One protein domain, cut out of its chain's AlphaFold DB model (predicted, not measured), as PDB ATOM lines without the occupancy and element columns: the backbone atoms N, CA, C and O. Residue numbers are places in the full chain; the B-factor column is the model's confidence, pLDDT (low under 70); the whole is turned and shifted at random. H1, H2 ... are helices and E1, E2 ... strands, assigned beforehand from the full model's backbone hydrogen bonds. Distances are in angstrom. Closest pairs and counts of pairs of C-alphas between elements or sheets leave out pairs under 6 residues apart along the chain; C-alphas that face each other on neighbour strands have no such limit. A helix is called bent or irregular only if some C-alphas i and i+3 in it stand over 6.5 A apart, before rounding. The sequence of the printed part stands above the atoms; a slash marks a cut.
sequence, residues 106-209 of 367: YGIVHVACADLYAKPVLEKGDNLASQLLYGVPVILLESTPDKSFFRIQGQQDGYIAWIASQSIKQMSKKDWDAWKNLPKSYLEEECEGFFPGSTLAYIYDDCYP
ATOM      1  N   TYR A 106      10.881  21.917  -8.142       97.69
ATOM      2  CA  TYR A 106      10.787  22.537  -6.827       97.69
ATOM      3  C   TYR A 106      12.171  22.649  -6.202       97.69
ATOM      4  O   TYR A 106      13.063  21.841  -6.470       97.69
ATOM      5  N   GLY A 107      12.357  23.645  -5.346       96.88
ATOM      6  CA  GLY A 107      13.611  23.811  -4.635       96.88
ATOM      7  C   GLY A 107      13.486  24.727  -3.436       96.88
ATOM      8  O   GLY A 107      12.399  25.178  -3.067       96.88
ATOM      9  N   ILE A 108      14.632  25.007  -2.836       96.62
ATOM     10  CA  ILE A 108      14.751  25.888  -1.683       96.62
ATOM     11  C   ILE A 108      16.058  26.667  -1.743       96.62
ATOM     12  O   ILE A 108      17.090  26.150  -2.185       96.62
ATOM     13  N   VAL A 109      16.014  27.911  -1.284       96.94
ATOM     14  CA  VAL A 109      17.209  28.735  -1.102       96.94
ATOM     15  C   VAL A 109      18.037  28.163   0.044       96.94
ATOM     16  O   VAL A 109      17.544  28.039   1.164       96.94
ATOM     17  N   HIS A 110      19.290  27.798  -0.230       93.50
ATOM     18  CA  HIS A 110      20.172  27.168   0.765       93.50
ATOM     19  C   HIS A 110      21.401  28.010   1.137       93.50
ATOM     20  O   HIS A 110      22.155  27.622   2.025       93.50
ATOM     21  N   VAL A 111      21.581  29.162   0.492       94.75
ATOM     22  CA  VAL A 111      22.560  30.191   0.871       94.75
ATOM     23  C   VAL A 111      21.898  31.242   1.770       94.75
ATOM     24  O   VAL A 111      20.673  31.345   1.789       94.75
ATOM     25  N   ALA A 112      22.684  32.026   2.512       93.56
ATOM     26  CA  ALA A 112      22.162  33.008   3.473       93.56
ATOM     27  C   ALA A 112      21.257  34.073   2.821       93.56
ATOM     28  O   ALA A 112      20.166  34.356   3.318       93.56
ATOM     29  N   CYS A 113      21.703  34.635   1.694       95.75
ATOM     30  CA  CYS A 113      20.965  35.586   0.866       95.75
ATOM     31  C   CYS A 113      21.313  35.304  -0.603       95.75
ATOM     32  O   CYS A 113      22.483  35.349  -0.983       95.75
ATOM     33  N   ALA A 114      20.315  34.947  -1.407       97.50
ATOM     34  CA  ALA A 114      20.454  34.682  -2.832       97.50
ATOM     35  C   ALA A 114      19.963  35.882  -3.637       97.50
ATOM     36  O   ALA A 114      18.844  36.348  -3.427       97.50
ATOM     37  N   ASP A 115      20.774  36.354  -4.577       98.06
ATOM     38  CA  ASP A 115      20.364  37.411  -5.494       98.06
ATOM     39  C   ASP A 115      19.389  36.875  -6.549       98.06
ATOM     40  O   ASP A 115      19.566  35.781  -7.095       98.06
ATOM     41  N   LEU A 116      18.367  37.676  -6.836       98.25
ATOM     42  CA  LEU A 116      17.424  37.461  -7.918       98.25
ATOM     43  C   LEU A 116      17.655  38.494  -9.016       98.25
ATOM     44  O   LEU A 116      17.750  39.690  -8.746       98.25
ATOM     45  N   TYR A 117      17.680  38.041 -10.260       97.62
ATOM     46  CA  TYR A 117      18.088  38.827 -11.409       97.62
ATOM     47  C   TYR A 117      16.966  39.012 -12.426       97.62
ATOM     48  O   TYR A 117      16.118  38.137 -12.633       97.62
ATOM     49  N   ALA A 118      16.990  40.154 -13.105       95.56
ATOM     50  CA  ALA A 118      16.085  40.454 -14.200       95.56
ATOM     51  C   ALA A 118      16.372  39.591 -15.435       95.56
ATOM     52  O   ALA A 118      15.443  39.120 -16.088       95.56
ATOM     53  N   LYS A 119      17.656  39.355 -15.703       95.69
ATOM     54  CA  LYS A 119      18.227  38.530 -16.767       95.69
ATOM     55  C   LYS A 119      19.172  37.495 -16.143       95.69
ATOM     56  O   LYS A 119      19.781  37.791 -15.116       95.69
ATOM     57  N   PRO A 120      19.346  36.309 -16.750       96.94
ATOM     58  CA  PRO A 120      20.166  35.228 -16.197       96.94
ATOM     59  C   PRO A 120      21.673  35.492 -16.373       96.94
ATOM     60  O   PRO A 120      22.365  34.802 -17.115       96.94
ATOM     61  N   VAL A 121      22.177  36.540 -15.720       96.12
ATOM     62  CA  VAL A 121      23.584  36.961 -15.711       96.12
ATOM     63  C   VAL A 121      23.937  37.400 -14.290       96.12
ATOM     64  O   VAL A 121      23.119  38.023 -13.621       96.12
ATOM     65  N   LEU A 122      25.146  37.080 -13.814       93.31
ATOM     66  CA  LEU A 122      25.565  37.358 -12.428       93.31
ATOM     67  C   LEU A 122      25.831  38.842 -12.136       93.31
ATOM     68  O   LEU A 122      25.877  39.241 -10.969       93.31
ATOM     69  N   GLU A 123      26.036  39.648 -13.177       93.88
ATOM     70  CA  GLU A 123      26.229  41.087 -13.038       93.88
ATOM     71  C   GLU A 123      24.994  41.713 -12.382       93.88
ATOM     72  O   GLU A 123      23.868  41.492 -12.829       93.88
ATOM     73  N   LYS A 124      25.218  42.454 -11.287       88.56
ATOM     74  CA  LYS A 124      24.146  43.040 -10.476       88.56
ATOM     75  C   LYS A 124      23.622  44.322 -11.099       88.56
ATOM     76  O   LYS A 124      22.598  44.243 -11.740       88.56
ATOM     77  N   GLY A 125      24.289  45.468 -10.931       89.12
ATOM     78  CA  GLY A 125      23.845  46.757 -11.495       89.12
ATOM     79  C   GLY A 125      22.318  46.941 -11.479       89.12
ATOM     80  O   GLY A 125      21.670  46.656 -10.473       89.12
ATOM     81  N   ASP A 126      21.756  47.299 -12.632       88.81
ATOM     82  CA  ASP A 126      20.302  47.394 -12.863       88.81
ATOM     83  C   ASP A 126      19.611  46.028 -13.059       88.81
ATOM     84  O   ASP A 126      18.392  45.929 -13.178       88.81
ATOM     85  N   ASN A 127      20.392  44.953 -13.128       95.19
ATOM     86  CA  ASN A 127      19.929  43.582 -13.284       95.19
ATOM     87  C   ASN A 127      19.543  42.924 -11.944       95.19
ATOM     88  O   ASN A 127      18.856  41.906 -11.963       95.19
ATOM     89  N   LEU A 128      19.919  43.478 -10.786       96.75
ATOM     90  CA  LEU A 128      19.441  42.993  -9.486       96.75
ATOM     91  C   LEU A 128      17.953  43.343  -9.318       96.75
ATOM     92  O   LEU A 128      17.586  44.503  -9.156       96.75
ATOM     93  N   ALA A 129      17.096  42.325  -9.349       96.38
ATOM     94  CA  ALA A 129      15.648  42.477  -9.260       96.38
ATOM     95  C   ALA A 129      15.124  42.359  -7.822       96.38
ATOM     96  O   ALA A 129      14.164  43.033  -7.466       96.38
ATOM     97  N   SER A 130      15.702  41.462  -7.019       97.50
ATOM     98  CA  SER A 130      15.334  41.225  -5.618       97.50
ATOM     99  C   SER A 130      16.396  40.335  -4.948       97.50
ATOM    100  O   SER A 130      17.409  40.003  -5.566       97.50
ATOM    101  N   GLN A 131      16.159  39.891  -3.717       98.12
ATOM    102  CA  GLN A 131      16.907  38.815  -3.073       98.12
ATOM    103  C   GLN A 131      15.949  37.893  -2.297       98.12
ATOM    104  O   GLN A 131      14.852  38.293  -1.907       98.12
ATOM    105  N   LEU A 132      16.353  36.642  -2.073       97.62
ATOM    106  CA  LEU A 132      15.655  35.691  -1.204       97.62
ATOM    107  C   LEU A 132      16.575  35.224  -0.084       97.62
ATOM    108  O   LEU A 132      17.754  34.953  -0.303       97.62
ATOM    109  N   LEU A 133      16.023  35.082   1.116       96.31
ATOM    110  CA  LEU A 133      16.766  34.584   2.268       96.31
ATOM    111  C   LEU A 133      16.784  33.055   2.318       96.31
ATOM    112  O   LEU A 133      15.969  32.375   1.688       96.31
ATOM    113  N   TYR A 134      17.701  32.526   3.122       95.62
ATOM    114  CA  TYR A 134      17.781  31.104   3.428       95.62
ATOM    115  C   TYR A 134      16.418  30.498   3.799       95.62
ATOM    116  O   TYR A 134      15.616  31.100   4.519       95.62
ATOM    117  N   GLY A 135      16.175  29.275   3.326       94.44
ATOM    118  CA  GLY A 135      15.021  28.457   3.691       94.44
ATOM    119  C   GLY A 135      13.728  28.805   2.950       94.44
ATOM    120  O   GLY A 135      12.708  28.142   3.159       94.44
ATOM    121  N   VAL A 136      13.744  29.817   2.078       96.75
ATOM    122  CA  VAL A 136      12.585  30.176   1.253       96.75
ATOM    123  C   VAL A 136      12.341  29.077   0.213       96.75
ATOM    124  O   VAL A 136      13.228  28.810  -0.605       96.75
ATOM    125  N   PRO A 137      11.158  28.430   0.211       97.00
ATOM    126  CA  PRO A 137      10.802  27.500  -0.846       97.00
ATOM    127  C   PRO A 137      10.548  28.253  -2.152       97.00
ATOM    128  O   PRO A 137       9.986  29.351  -2.159       97.00
ATOM    129  N   VAL A 138      10.936  27.640  -3.266       98.00
ATOM    130  CA  VAL A 138      10.747  28.185  -4.613       98.00
ATOM    131  C   VAL A 138      10.111  27.152  -5.540       98.00
ATOM    132  O   VAL A 138      10.333  25.947  -5.385       98.00
ATOM    133  N   ILE A 139       9.336  27.631  -6.510       97.94
ATOM    134  CA  ILE A 139       8.914  26.852  -7.680       97.94
ATOM    135  C   ILE A 139       9.879  27.191  -8.813       97.94
ATOM    136  O   ILE A 139      10.131  28.366  -9.065       97.94
ATOM    137  N   LEU A 140      10.434  26.181  -9.479       97.88
ATOM    138  CA  LEU A 140      11.283  26.361 -10.656       97.88
ATOM    139  C   LEU A 140      10.372  26.379 -11.881       97.88
ATOM    140  O   LEU A 140       9.652  25.411 -12.109       97.88
ATOM    141  N   LEU A 141      10.383  27.468 -12.642       97.19
ATOM    142  CA  LEU A 141       9.500  27.680 -13.791       97.19
ATOM    143  C   LEU A 141      10.199  27.300 -15.098       97.19
ATOM    144  O   LEU A 141       9.639  26.566 -15.907       97.19
ATOM    145  N   GLU A 142      11.435  27.768 -15.278       94.88
ATOM    146  CA  GLU A 142      12.254  27.569 -16.481       94.88
ATOM    147  C   GLU A 142      13.740  27.469 -16.102       94.88
ATOM    148  O   GLU A 142      14.133  27.844 -14.994       94.88
ATOM    149  N   SER A 143      14.581  27.011 -17.029       96.00
ATOM    150  CA  SER A 143      16.040  27.019 -16.888       96.00
ATOM    151  C   SER A 143      16.711  27.558 -18.144       96.00
ATOM    152  O   SER A 143      16.205  27.371 -19.250       96.00
ATOM    153  N   THR A 144      17.892  28.153 -17.995       96.94
ATOM    154  CA  THR A 144      18.762  28.406 -19.149       96.94
ATOM    155  C   THR A 144      19.220  27.080 -19.783       96.94
ATOM    156  O   THR A 144      19.234  26.051 -19.095       96.94
ATOM    157  N   PRO A 145      19.606  27.057 -21.077       96.31
ATOM    158  CA  PRO A 145      20.050  25.827 -21.745       96.31
ATOM    159  C   PRO A 145      21.240  25.137 -21.061       96.31
ATOM    160  O   PRO A 145      21.304  23.911 -20.999       96.31
ATOM    161  N   ASP A 146      22.158  25.928 -20.505       96.62
ATOM    162  CA  ASP A 146      23.333  25.480 -19.748       96.62
ATOM    163  C   ASP A 146      23.028  25.166 -18.269       96.62
ATOM    164  O   ASP A 146      23.909  24.711 -17.541       96.62
ATOM    165  N   LYS A 147      21.786  25.400 -17.817       95.25
ATOM    166  CA  LYS A 147      21.312  25.217 -16.434       95.25
ATOM    167  C   LYS A 147      22.079  26.042 -15.389       95.25
ATOM    168  O   LYS A 147      22.052  25.714 -14.197       95.25
ATOM    169  N   SER A 148      22.745  27.120 -15.803       97.44
ATOM    170  CA  SER A 148      23.409  28.050 -14.883       97.44
ATOM    171  C   SER A 148      22.409  28.903 -14.094       97.44
ATOM    172  O   SER A 148      22.695  29.283 -12.957       97.44
ATOM    173  N   PHE A 149      21.206  29.130 -14.633       98.50
ATOM    174  CA  PHE A 149      20.123  29.832 -13.949       98.50
ATOM    175  C   PHE A 149      18.788  29.090 -14.038       98.50
ATOM    176  O   PHE A 149      18.476  28.426 -15.029       98.50
ATOM    177  N   PHE A 150      17.965  29.291 -13.011       98.19
ATOM    178  CA  PHE A 150      16.539  28.976 -13.034       98.19
ATOM    179  C   PHE A 150      15.725  30.262 -12.964       98.19
ATOM    180  O   PHE A 150      16.060  31.154 -12.187       98.19
ATOM    181  N   ARG A 151      14.636  30.351 -13.725       97.81
ATOM    182  CA  ARG A 151      13.579  31.326 -13.456       97.81
ATOM    183  C   ARG A 151      12.669  30.714 -12.407       97.81
ATOM    184  O   ARG A 151      12.185  29.599 -12.597       97.81
ATOM    185  N   ILE A 152      12.477  31.399 -11.291       98.19
ATOM    186  CA  ILE A 152      11.767  30.864 -10.126       98.19
ATOM    187  C   ILE A 152      10.618  31.766  -9.717       98.19
ATOM    188  O   ILE A 152      10.639  32.949 -10.035       98.19
ATOM    189  N   GLN A 153       9.662  31.211  -8.974       97.94
ATOM    190  CA  GLN A 153       8.752  31.977  -8.126       97.94
ATOM    191  C   GLN A 153       9.094  31.733  -6.650       97.94
ATOM    192  O   GLN A 153       9.053  30.590  -6.179       97.94
ATOM    193  N   GLY A 154       9.385  32.801  -5.904       96.94
ATOM    194  CA  GLY A 154       9.552  32.743  -4.451       96.94
ATOM    195  C   GLY A 154       8.216  32.537  -3.737       96.94
ATOM    196  O   GLY A 154       7.289  33.317  -3.920       96.94
ATOM    197  N   GLN A 155       8.094  31.521  -2.878       94.25
ATOM    198  CA  GLN A 155       6.836  31.275  -2.150       94.25
ATOM    199  C   GLN A 155       6.567  32.275  -1.017       94.25
ATOM    200  O   GLN A 155       5.501  32.232  -0.410       94.25
ATOM    201  N   GLN A 156       7.527  33.146  -0.697       92.00
ATOM    202  CA  GLN A 156       7.353  34.152   0.349       92.00
ATOM    203  C   GLN A 156       6.521  35.363  -0.106       92.00
ATOM    204  O   GLN A 156       5.844  35.968   0.714       92.00
ATOM    205  N   ASP A 157       6.618  35.738  -1.384       94.44
ATOM    206  CA  ASP A 157       6.097  36.995  -1.934       94.44
ATOM    207  C   ASP A 157       5.529  36.842  -3.355       94.44
ATOM    208  O   ASP A 157       4.970  37.793  -3.893       94.44
ATOM    209  N   GLY A 158       5.635  35.654  -3.961       94.88
ATOM    210  CA  GLY A 158       5.152  35.377  -5.311       94.88
ATOM    211  C   GLY A 158       6.037  35.945  -6.423       94.88
ATOM    212  O   GLY A 158       5.636  35.876  -7.584       94.88
ATOM    213  N   TYR A 159       7.218  36.480  -6.093       96.50
ATOM    214  CA  TYR A 159       8.065  37.213  -7.030       96.50
ATOM    215  C   TYR A 159       8.769  36.285  -8.026       96.50
ATOM    216  O   TYR A 159       9.347  35.266  -7.631       96.50
ATOM    217  N   ILE A 160       8.741  36.653  -9.311       97.69
ATOM    218  CA  ILE A 160       9.339  35.893 -10.414       97.69
ATOM    219  C   ILE A 160      10.634  36.544 -10.903       97.69
ATOM    220  O   ILE A 160      10.652  37.683 -11.369       97.69
ATOM    221  N   ALA A 161      11.738  35.803 -10.859       97.69
ATOM    222  CA  ALA A 161      13.039  36.283 -11.326       97.69
ATOM    223  C   ALA A 161      14.013  35.127 -11.588       97.69
ATOM    224  O   ALA A 161      13.720  33.971 -11.286       97.69
ATOM    225  N   TRP A 162      15.175  35.442 -12.155       98.25
ATOM    226  CA  TRP A 162      16.254  34.482 -12.361       98.25
ATOM    227  C   TRP A 162      17.108  34.335 -11.106       98.25
ATOM    228  O   TRP A 162      17.428  35.319 -10.454       98.25
ATOM    229  N   ILE A 163      17.525  33.120 -10.782       98.50
ATOM    230  CA  ILE A 163      18.451  32.819  -9.685       98.50
ATOM    231  C   ILE A 163      19.557  31.905 -10.200       98.50
ATOM    232  O   ILE A 163      19.300  31.016 -11.017       98.50
ATOM    233  N   ALA A 164      20.785  32.112  -9.726       98.38
ATOM    234  CA  ALA A 164      21.888  31.208 -10.028       98.38
ATOM    235  C   ALA A 164      21.573  29.811  -9.472       98.38
ATOM    236  O   ALA A 164      21.176  29.670  -8.311       98.38
ATOM    237  N   SER A 165      21.754  28.765 -10.280       97.25
ATOM    238  CA  SER A 165      21.373  27.397  -9.906       97.25
ATOM    239  C   SER A 165      22.066  26.922  -8.626       97.25
ATOM    240  O   SER A 165      21.435  26.281  -7.789       97.25
ATOM    241  N   GLN A 166      23.314  27.344  -8.410       96.88
ATOM    242  CA  GLN A 166      24.098  27.077  -7.199       96.88
ATOM    243  C   GLN A 166      23.533  27.685  -5.905       96.88
ATOM    244  O   GLN A 166      24.025  27.364  -4.833       96.88
ATOM    245  N   SER A 167      22.543  28.581  -5.964       97.38
ATOM    246  CA  SER A 167      21.890  29.152  -4.774       97.38
ATOM    247  C   SER A 167      20.654  28.356  -4.340       97.38
ATOM    248  O   SER A 167      20.126  28.561  -3.242       97.38
ATOM    249  N   ILE A 168      20.211  27.404  -5.167       95.62
ATOM    250  CA  ILE A 168      19.042  26.561  -4.930       95.62
ATOM    251  C   ILE A 168      19.465  25.111  -4.718       95.62
ATOM    252  O   ILE A 168      20.250  24.548  -5.472       95.62
ATOM    253  N   LYS A 169      18.873  24.472  -3.710       95.25
ATOM    254  CA  LYS A 169      18.855  23.016  -3.605       95.25
ATOM    255  C   LYS A 169      17.538  22.517  -4.190       95.25
ATOM    256  O   LYS A 169      16.476  22.826  -3.653       95.25
ATOM    257  N   GLN A 170      17.600  21.788  -5.303       95.31
ATOM    258  CA  GLN A 170      16.412  21.161  -5.888       95.31
ATOM    259  C   GLN A 170      15.848  20.088  -4.952       95.31
ATOM    260  O   GLN A 170      16.580  19.478  -4.168       95.31
ATOM    261  N   MET A 171      14.538  19.878  -5.019       94.06
ATOM    262  CA  MET A 171      13.802  18.997  -4.122       94.06
ATOM    263  C   MET A 171      12.762  18.183  -4.882       94.06
ATOM    264  O   MET A 171      12.189  18.640  -5.874       94.06
ATOM    265  N   SER A 172      12.460  16.994  -4.361       95.38
ATOM    266  CA  SER A 172      11.244  16.293  -4.757       95.38
ATOM    267  C   SER A 172      10.018  17.107  -4.323       95.38
ATOM    268  O   SER A 172      10.055  17.824  -3.318       95.38
ATOM    269  N   LYS A 173       8.900  16.968  -5.043       95.06
ATOM    270  CA  LYS A 173       7.626  17.589  -4.647       95.06
ATOM    271  C   LYS A 173       7.222  17.185  -3.223       95.06
ATOM    272  O   LYS A 173       6.829  18.035  -2.433       95.06
ATOM    273  N   LYS A 174       7.411  15.909  -2.872       95.12
ATOM    274  CA  LYS A 174       7.125  15.372  -1.535       95.12
ATOM    275  C   LYS A 174       7.907  16.106  -0.442       95.12
ATOM    276  O   LYS A 174       7.303  16.553   0.529       95.12
ATOM    277  N   ASP A 175       9.223  16.244  -0.596       93.00
ATOM    278  CA  ASP A 175      10.054  16.924   0.406       93.00
ATOM    279  C   ASP A 175       9.748  18.421   0.457       93.00
ATOM    280  O   ASP A 175       9.801  19.037   1.520       93.00
ATOM    281  N   TRP A 176       9.407  19.015  -0.689       95.19
ATOM    282  CA  TRP A 176       9.073  20.432  -0.777       95.19
ATOM    283  C   TRP A 176       7.753  20.741  -0.080       95.19
ATOM    284  O   TRP A 176       7.683  21.697   0.690       95.19
ATOM    285  N   ASP A 177       6.734  19.900  -0.267       95.19
ATOM    286  CA  ASP A 177       5.470  20.003   0.463       95.19
ATOM    287  C   ASP A 177       5.671  19.747   1.956       95.19
ATOM    288  O   ASP A 177       5.135  20.490   2.779       95.19
ATOM    289  N   ALA A 178       6.494  18.757   2.320       92.06
ATOM    290  CA  ALA A 178       6.845  18.499   3.711       92.06
ATOM    291  C   ALA A 178       7.505  19.725   4.355       92.06
ATOM    292  O   ALA A 178       7.068  20.156   5.419       92.06
ATOM    293  N   TRP A 179       8.494  20.341   3.695       92.06
ATOM    294  CA  TRP A 179       9.094  21.583   4.178       92.06
ATOM    295  C   TRP A 179       8.053  22.686   4.271       92.06
ATOM    296  O   TRP A 179       7.919  23.280   5.335       92.06
ATOM    297  N   LYS A 180       7.295  22.956   3.203       91.94
ATOM    298  CA  LYS A 180       6.330  24.061   3.132       91.94
ATOM    299  C   LYS A 180       5.283  23.989   4.244       91.94
ATOM    300  O   LYS A 180       5.004  25.020   4.852       91.94
ATOM    301  N   ASN A 181       4.794  22.794   4.560       91.69
ATOM    302  CA  ASN A 181       3.713  22.580   5.523       91.69
ATOM    303  C   ASN A 181       4.158  22.606   6.996       91.69
ATOM    304  O   ASN A 181       3.307  22.637   7.881       91.69
ATOM    305  N   LEU A 182       5.465  22.620   7.289       90.38
ATOM    306  CA  LEU A 182       5.945  22.820   8.662       90.38
ATOM    307  C   LEU A 182       5.615  24.236   9.168       90.38
ATOM    308  O   LEU A 182       5.708  25.187   8.386       90.38
ATOM    309  N   PRO A 183       5.336  24.431  10.465       90.75
ATOM    310  CA  PRO A 183       5.326  25.767  11.054       90.75
ATOM    311  C   PRO A 183       6.660  26.478  10.789       90.75
ATOM    312  O   PRO A 183       7.721  25.848  10.825       90.75
ATOM    313  N   LYS A 184       6.615  27.777  10.481       89.75
ATOM    314  CA  LYS A 184       7.812  28.573  10.174       89.75
ATOM    315  C   LYS A 184       8.099  29.596  11.255       89.75
ATOM    316  O   LYS A 184       7.188  30.253  11.753       89.75
ATOM    317  N   SER A 185       9.387  29.761  11.532       90.00
ATOM    318  CA  SER A 185       9.922  30.926  12.223       90.00
ATOM    319  C   SER A 185      10.790  31.743  11.277       90.00
ATOM    320  O   SER A 185      11.437  31.191  10.380       90.00
ATOM    321  N   TYR A 186      10.791  33.056  11.480       92.00
ATOM    322  CA  TYR A 186      11.655  33.989  10.773       92.00
ATOM    323  C   TYR A 186      12.619  34.593  11.781       92.00
ATOM    324  O   TYR A 186      12.194  35.097  12.815       92.00
ATOM    325  N   LEU A 187      13.917  34.533  11.493       90.00
ATOM    326  CA  LEU A 187      14.925  35.019  12.433       90.00
ATOM    327  C   LEU A 187      14.728  36.502  12.774       90.00
ATOM    328  O   LEU A 187      14.709  37.351  11.888       90.00
ATOM    329  N   GLU A 188      14.639  36.827  14.059       88.50
ATOM    330  CA  GLU A 188      14.540  38.215  14.534       88.50
ATOM    331  C   GLU A 188      15.896  38.933  14.605       88.50
ATOM    332  O   GLU A 188      15.957  40.142  14.837       88.50
ATOM    333  N   GLU A 189      16.986  38.185  14.465       86.38
ATOM    334  CA  GLU A 189      18.362  38.647  14.618       86.38
ATOM    335  C   GLU A 189      19.284  37.828  13.713       86.38
ATOM    336  O   GLU A 189      18.924  36.735  13.268       86.38
ATOM    337  N   GLU A 190      20.480  38.350  13.446       85.19
ATOM    338  CA  GLU A 190      21.520  37.574  12.775       85.19
ATOM    339  C   GLU A 190      22.005  36.454  13.702       85.19
ATOM    340  O   GLU A 190      22.235  36.669  14.895       85.19
ATOM    341  N   CYS A 191      22.128  35.239  13.171       82.19
ATOM    342  CA  CYS A 191      22.518  34.075  13.959       82.19
ATOM    343  C   CYS A 191      23.257  33.067  13.083       82.19
ATOM    344  O   CYS A 191      22.735  32.663  12.050       82.19
ATOM    345  N   GLU A 192      24.462  32.653  13.489       80.75
ATOM    346  CA  GLU A 192      25.240  31.589  12.828       80.75
ATOM    347  C   GLU A 192      25.366  31.741  11.291       80.75
ATOM    348  O   GLU A 192      25.350  30.755  10.558       80.75
ATOM    349  N   GLY A 193      25.490  32.980  10.792       82.88
ATOM    350  CA  GLY A 193      25.605  33.284   9.358       82.88
ATOM    351  C   GLY A 193      24.274  33.384   8.600       82.88
ATOM    352  O   GLY A 193      24.273  33.573   7.384       82.88
ATOM    353  N   PHE A 194      23.140  33.277   9.292       88.75
ATOM    354  CA  PHE A 194      21.816  33.548   8.742       88.75
ATOM    355  C   PHE A 194      21.396  34.988   9.015       88.75
ATOM    356  O   PHE A 194      21.443  35.455  10.153       88.75
ATOM    357  N   PHE A 195      20.903  35.667   7.980       92.50
ATOM    358  CA  PHE A 195      20.375  37.021   8.106       92.50
ATOM    359  C   PHE A 195      19.037  37.054   8.860       92.50
ATOM    360  O   PHE A 195      18.264  36.084   8.781       92.50
ATOM    361  N   PRO A 196      18.698  38.192   9.500       91.94
ATOM    362  CA  PRO A 196      17.345  38.453   9.976       91.94
ATOM    363  C   PRO A 196      16.313  38.212   8.867       91.94
ATOM    364  O   PRO A 196      16.494  38.623   7.723       91.94
ATOM    365  N   GLY A 197      15.232  37.513   9.203       92.62
ATOM    366  CA  GLY A 197      14.190  37.076   8.281       92.62
ATOM    367  C   GLY A 197      14.437  35.707   7.636       92.62
ATOM    368  O   GLY A 197      13.561  35.227   6.917       92.62
ATOM    369  N   SER A 198      15.571  35.036   7.857       94.25
ATOM    370  CA  SER A 198      15.777  33.679   7.314       94.25
ATOM    371  C   SER A 198      14.675  32.720   7.779       94.25
ATOM    372  O   SER A 198      14.228  32.800   8.922       94.25
ATOM    373  N   THR A 199      14.212  31.839   6.886       93.56
ATOM    374  CA  THR A 199      13.114  30.899   7.152       93.56
ATOM    375  C   THR A 199      13.641  29.615   7.768       93.56
ATOM    376  O   THR A 199      14.386  28.871   7.134       93.56
ATOM    377  N   LEU A 200      13.179  29.314   8.977       90.38
ATOM    378  CA  LEU A 200      13.482  28.079   9.691       90.38
ATOM    379  C   LEU A 200      12.190  27.307   9.974       90.38
ATOM    380  O   LEU A 200      11.113  27.898  10.091       90.38
ATOM    381  N   ALA A 201      12.284  25.984  10.093       87.62
ATOM    382  CA  ALA A 201      11.175  25.182  10.598       87.62
ATOM    383  C   ALA A 201      11.093  25.332  12.118       87.62
ATOM    384  O   ALA A 201      12.108  25.186  12.795       87.62
ATOM    385  N   TYR A 202       9.894  25.582  12.640       84.44
ATOM    386  CA  TYR A 202       9.621  25.678  14.070       84.44
ATOM    387  C   TYR A 202       8.949  24.395  14.559       84.44
ATOM    388  O   TYR A 202       7.829  24.077  14.156       84.44
ATOM    389  N   ILE A 203       9.655  23.622  15.380       80.62
ATOM    390  CA  ILE A 203       9.227  22.294  15.830       80.62
ATOM    391  C   ILE A 203       9.633  22.133  17.298       80.62
ATOM    392  O   ILE A 203      10.794  22.339  17.625       80.62
ATOM    393  N   TYR A 204       8.697  21.739  18.169       77.44
ATOM    394  CA  TYR A 204       8.946  21.494  19.602       77.44
ATOM    395  C   TYR A 204       9.694  22.636  20.318       77.44
ATOM    396  O   TYR A 204      10.676  22.394  21.010       77.44
ATOM    397  N   ASP A 205       9.228  23.877  20.135       72.69
ATOM    398  CA  ASP A 205       9.837  25.101  20.690       72.69
ATOM    399  C   ASP A 205      11.266  25.416  20.186       72.69
ATOM    400  O   ASP A 205      11.903  26.340  20.685       72.69
ATOM    401  N   ASP A 206      11.740  24.725  19.144       74.81
ATOM    402  CA  ASP A 206      13.066  24.909  18.549       74.81
ATOM    403  C   ASP A 206      12.999  25.266  17.058       74.81
ATOM    404  O   ASP A 206      12.007  25.006  16.371       74.81
ATOM    405  N   CYS A 207      14.082  25.858  16.541       80.44
ATOM    406  CA  CYS A 207      14.226  26.164  15.120       80.44
ATOM    407  C   CYS A 207      15.297  25.324  14.437       80.44
ATOM    408  O   CYS A 207      16.424  25.176  14.916       80.44
ATOM    409  N   TYR A 208      14.932  24.823  13.260       80.00
ATOM    410  CA  TYR A 208      15.768  23.950  12.457       80.00
ATOM    411  C   TYR A 208      15.977  24.545  11.064       80.00
ATOM    412  O   TYR A 208      14.998  24.900  10.391       80.00
ATOM    413  N   PRO A 209      17.234  24.634  10.598       79.69
ATOM    414  CA  PRO A 209      17.505  24.926   9.204       79.69
ATOM    415  C   PRO A 209      16.989  23.775   8.336       79.69
ATOM    416  O   PRO A 209      16.850  22.634   8.790       79.69
TER     417      PRO A 209
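What this domain is: This is residues 106 to 209 of the 367 residues of the protein "C40 family peptidase" of Candidatus Brocadiae bacterium (UniProt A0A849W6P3). One strongly twisted sheet of seven strands folds back on itself, curled like part of a barrel, with helix H1 over one side of it at E1, and a smaller sheet of three strands, E8, E9 and E10, sits beyond it at one end of the longest axis. The large sheet is a folded sheet, one sheet bent back into two leaves: E3 and E2 face E5, E4, E1 and E7, with E6 as the hinge. The printed part has 104 residues, with seven strands, one helix and three more strands along the chain; the class is mostly strand, and both sheets are antiparallel, in the orders E3, E2, E6, E5, E4, E1, E7 and E8, E9, E10. It is compact, with a radius of gyration of the C-alphas of 13.7 A, and spans 42 by 30 by 20 A.

How they stand to each other: Strand beside strand, the large sheet holds E3, residues 128 to 133, E2, 113 to 117, E6, 160 to 164, E5, 149 to 154, E4, 137 to 143, E1, 106 to 109, and E7, 168 to 171. In the hairpin of E2 and E3, N 114 and O 132 are 2.8 A apart; at the hinge, N 117 and O 162 are 2.7 A apart between E2 and E6, and N 163 and O 150 are 2.8 A apart between E6 and E5. E4, E5 and E6 form a meander, each strand the antiparallel neighbour of the one before. Within hydrogen-bond range are N 141 and O 151 between E4 and E5, 2.8 A apart, N 138 and O 107 between E4 and E1, 2.9 A apart, and N 169 and O 108 between E1 and E7, 2.9 A apart. H1, residues 173 to 181, is on this sheet at a height of 8.9 A, over E1 and only just not over E4 and E7, on each of which 2 of its C-alphas fall; it runs slantwise to the strands, at 33 degrees to E1 on the local plane. The closest C-alphas of H1 and E1 are those of Lys 173 and Tyr 106, 6.3 A apart. Every O i to N i+4 pair in H1 is within hydrogen-bond range. The second meander is E8, residues 184 to 186, E9, 199 to 203, and E10, 206 to 208; N 185 and O 200 are 2.9 A apart, as are N 201 and O 208. E8 and E10 are apart from E2 and E4.

Where its parts are: E1 begins at C-alpha 106 (10.787, 22.537, -6.827). E4 is the longest strand by residues, 16.9 A from first to last C-alpha; E3 measures 14.7 A, E5 14.5 A and H1 12.0 A. E10 ends at C-alpha 208 (15.768, 23.950, 12.457).

The domain as a whole: The C-alphas of Pro 145 and Asp 205 are the two farthest apart, at 43.7 A. The printed part has no cut. The link from E8 to E9, residues 187 to 198, is long. The mean pLDDT of the printed part is 93.2, and no printed residue is under 70.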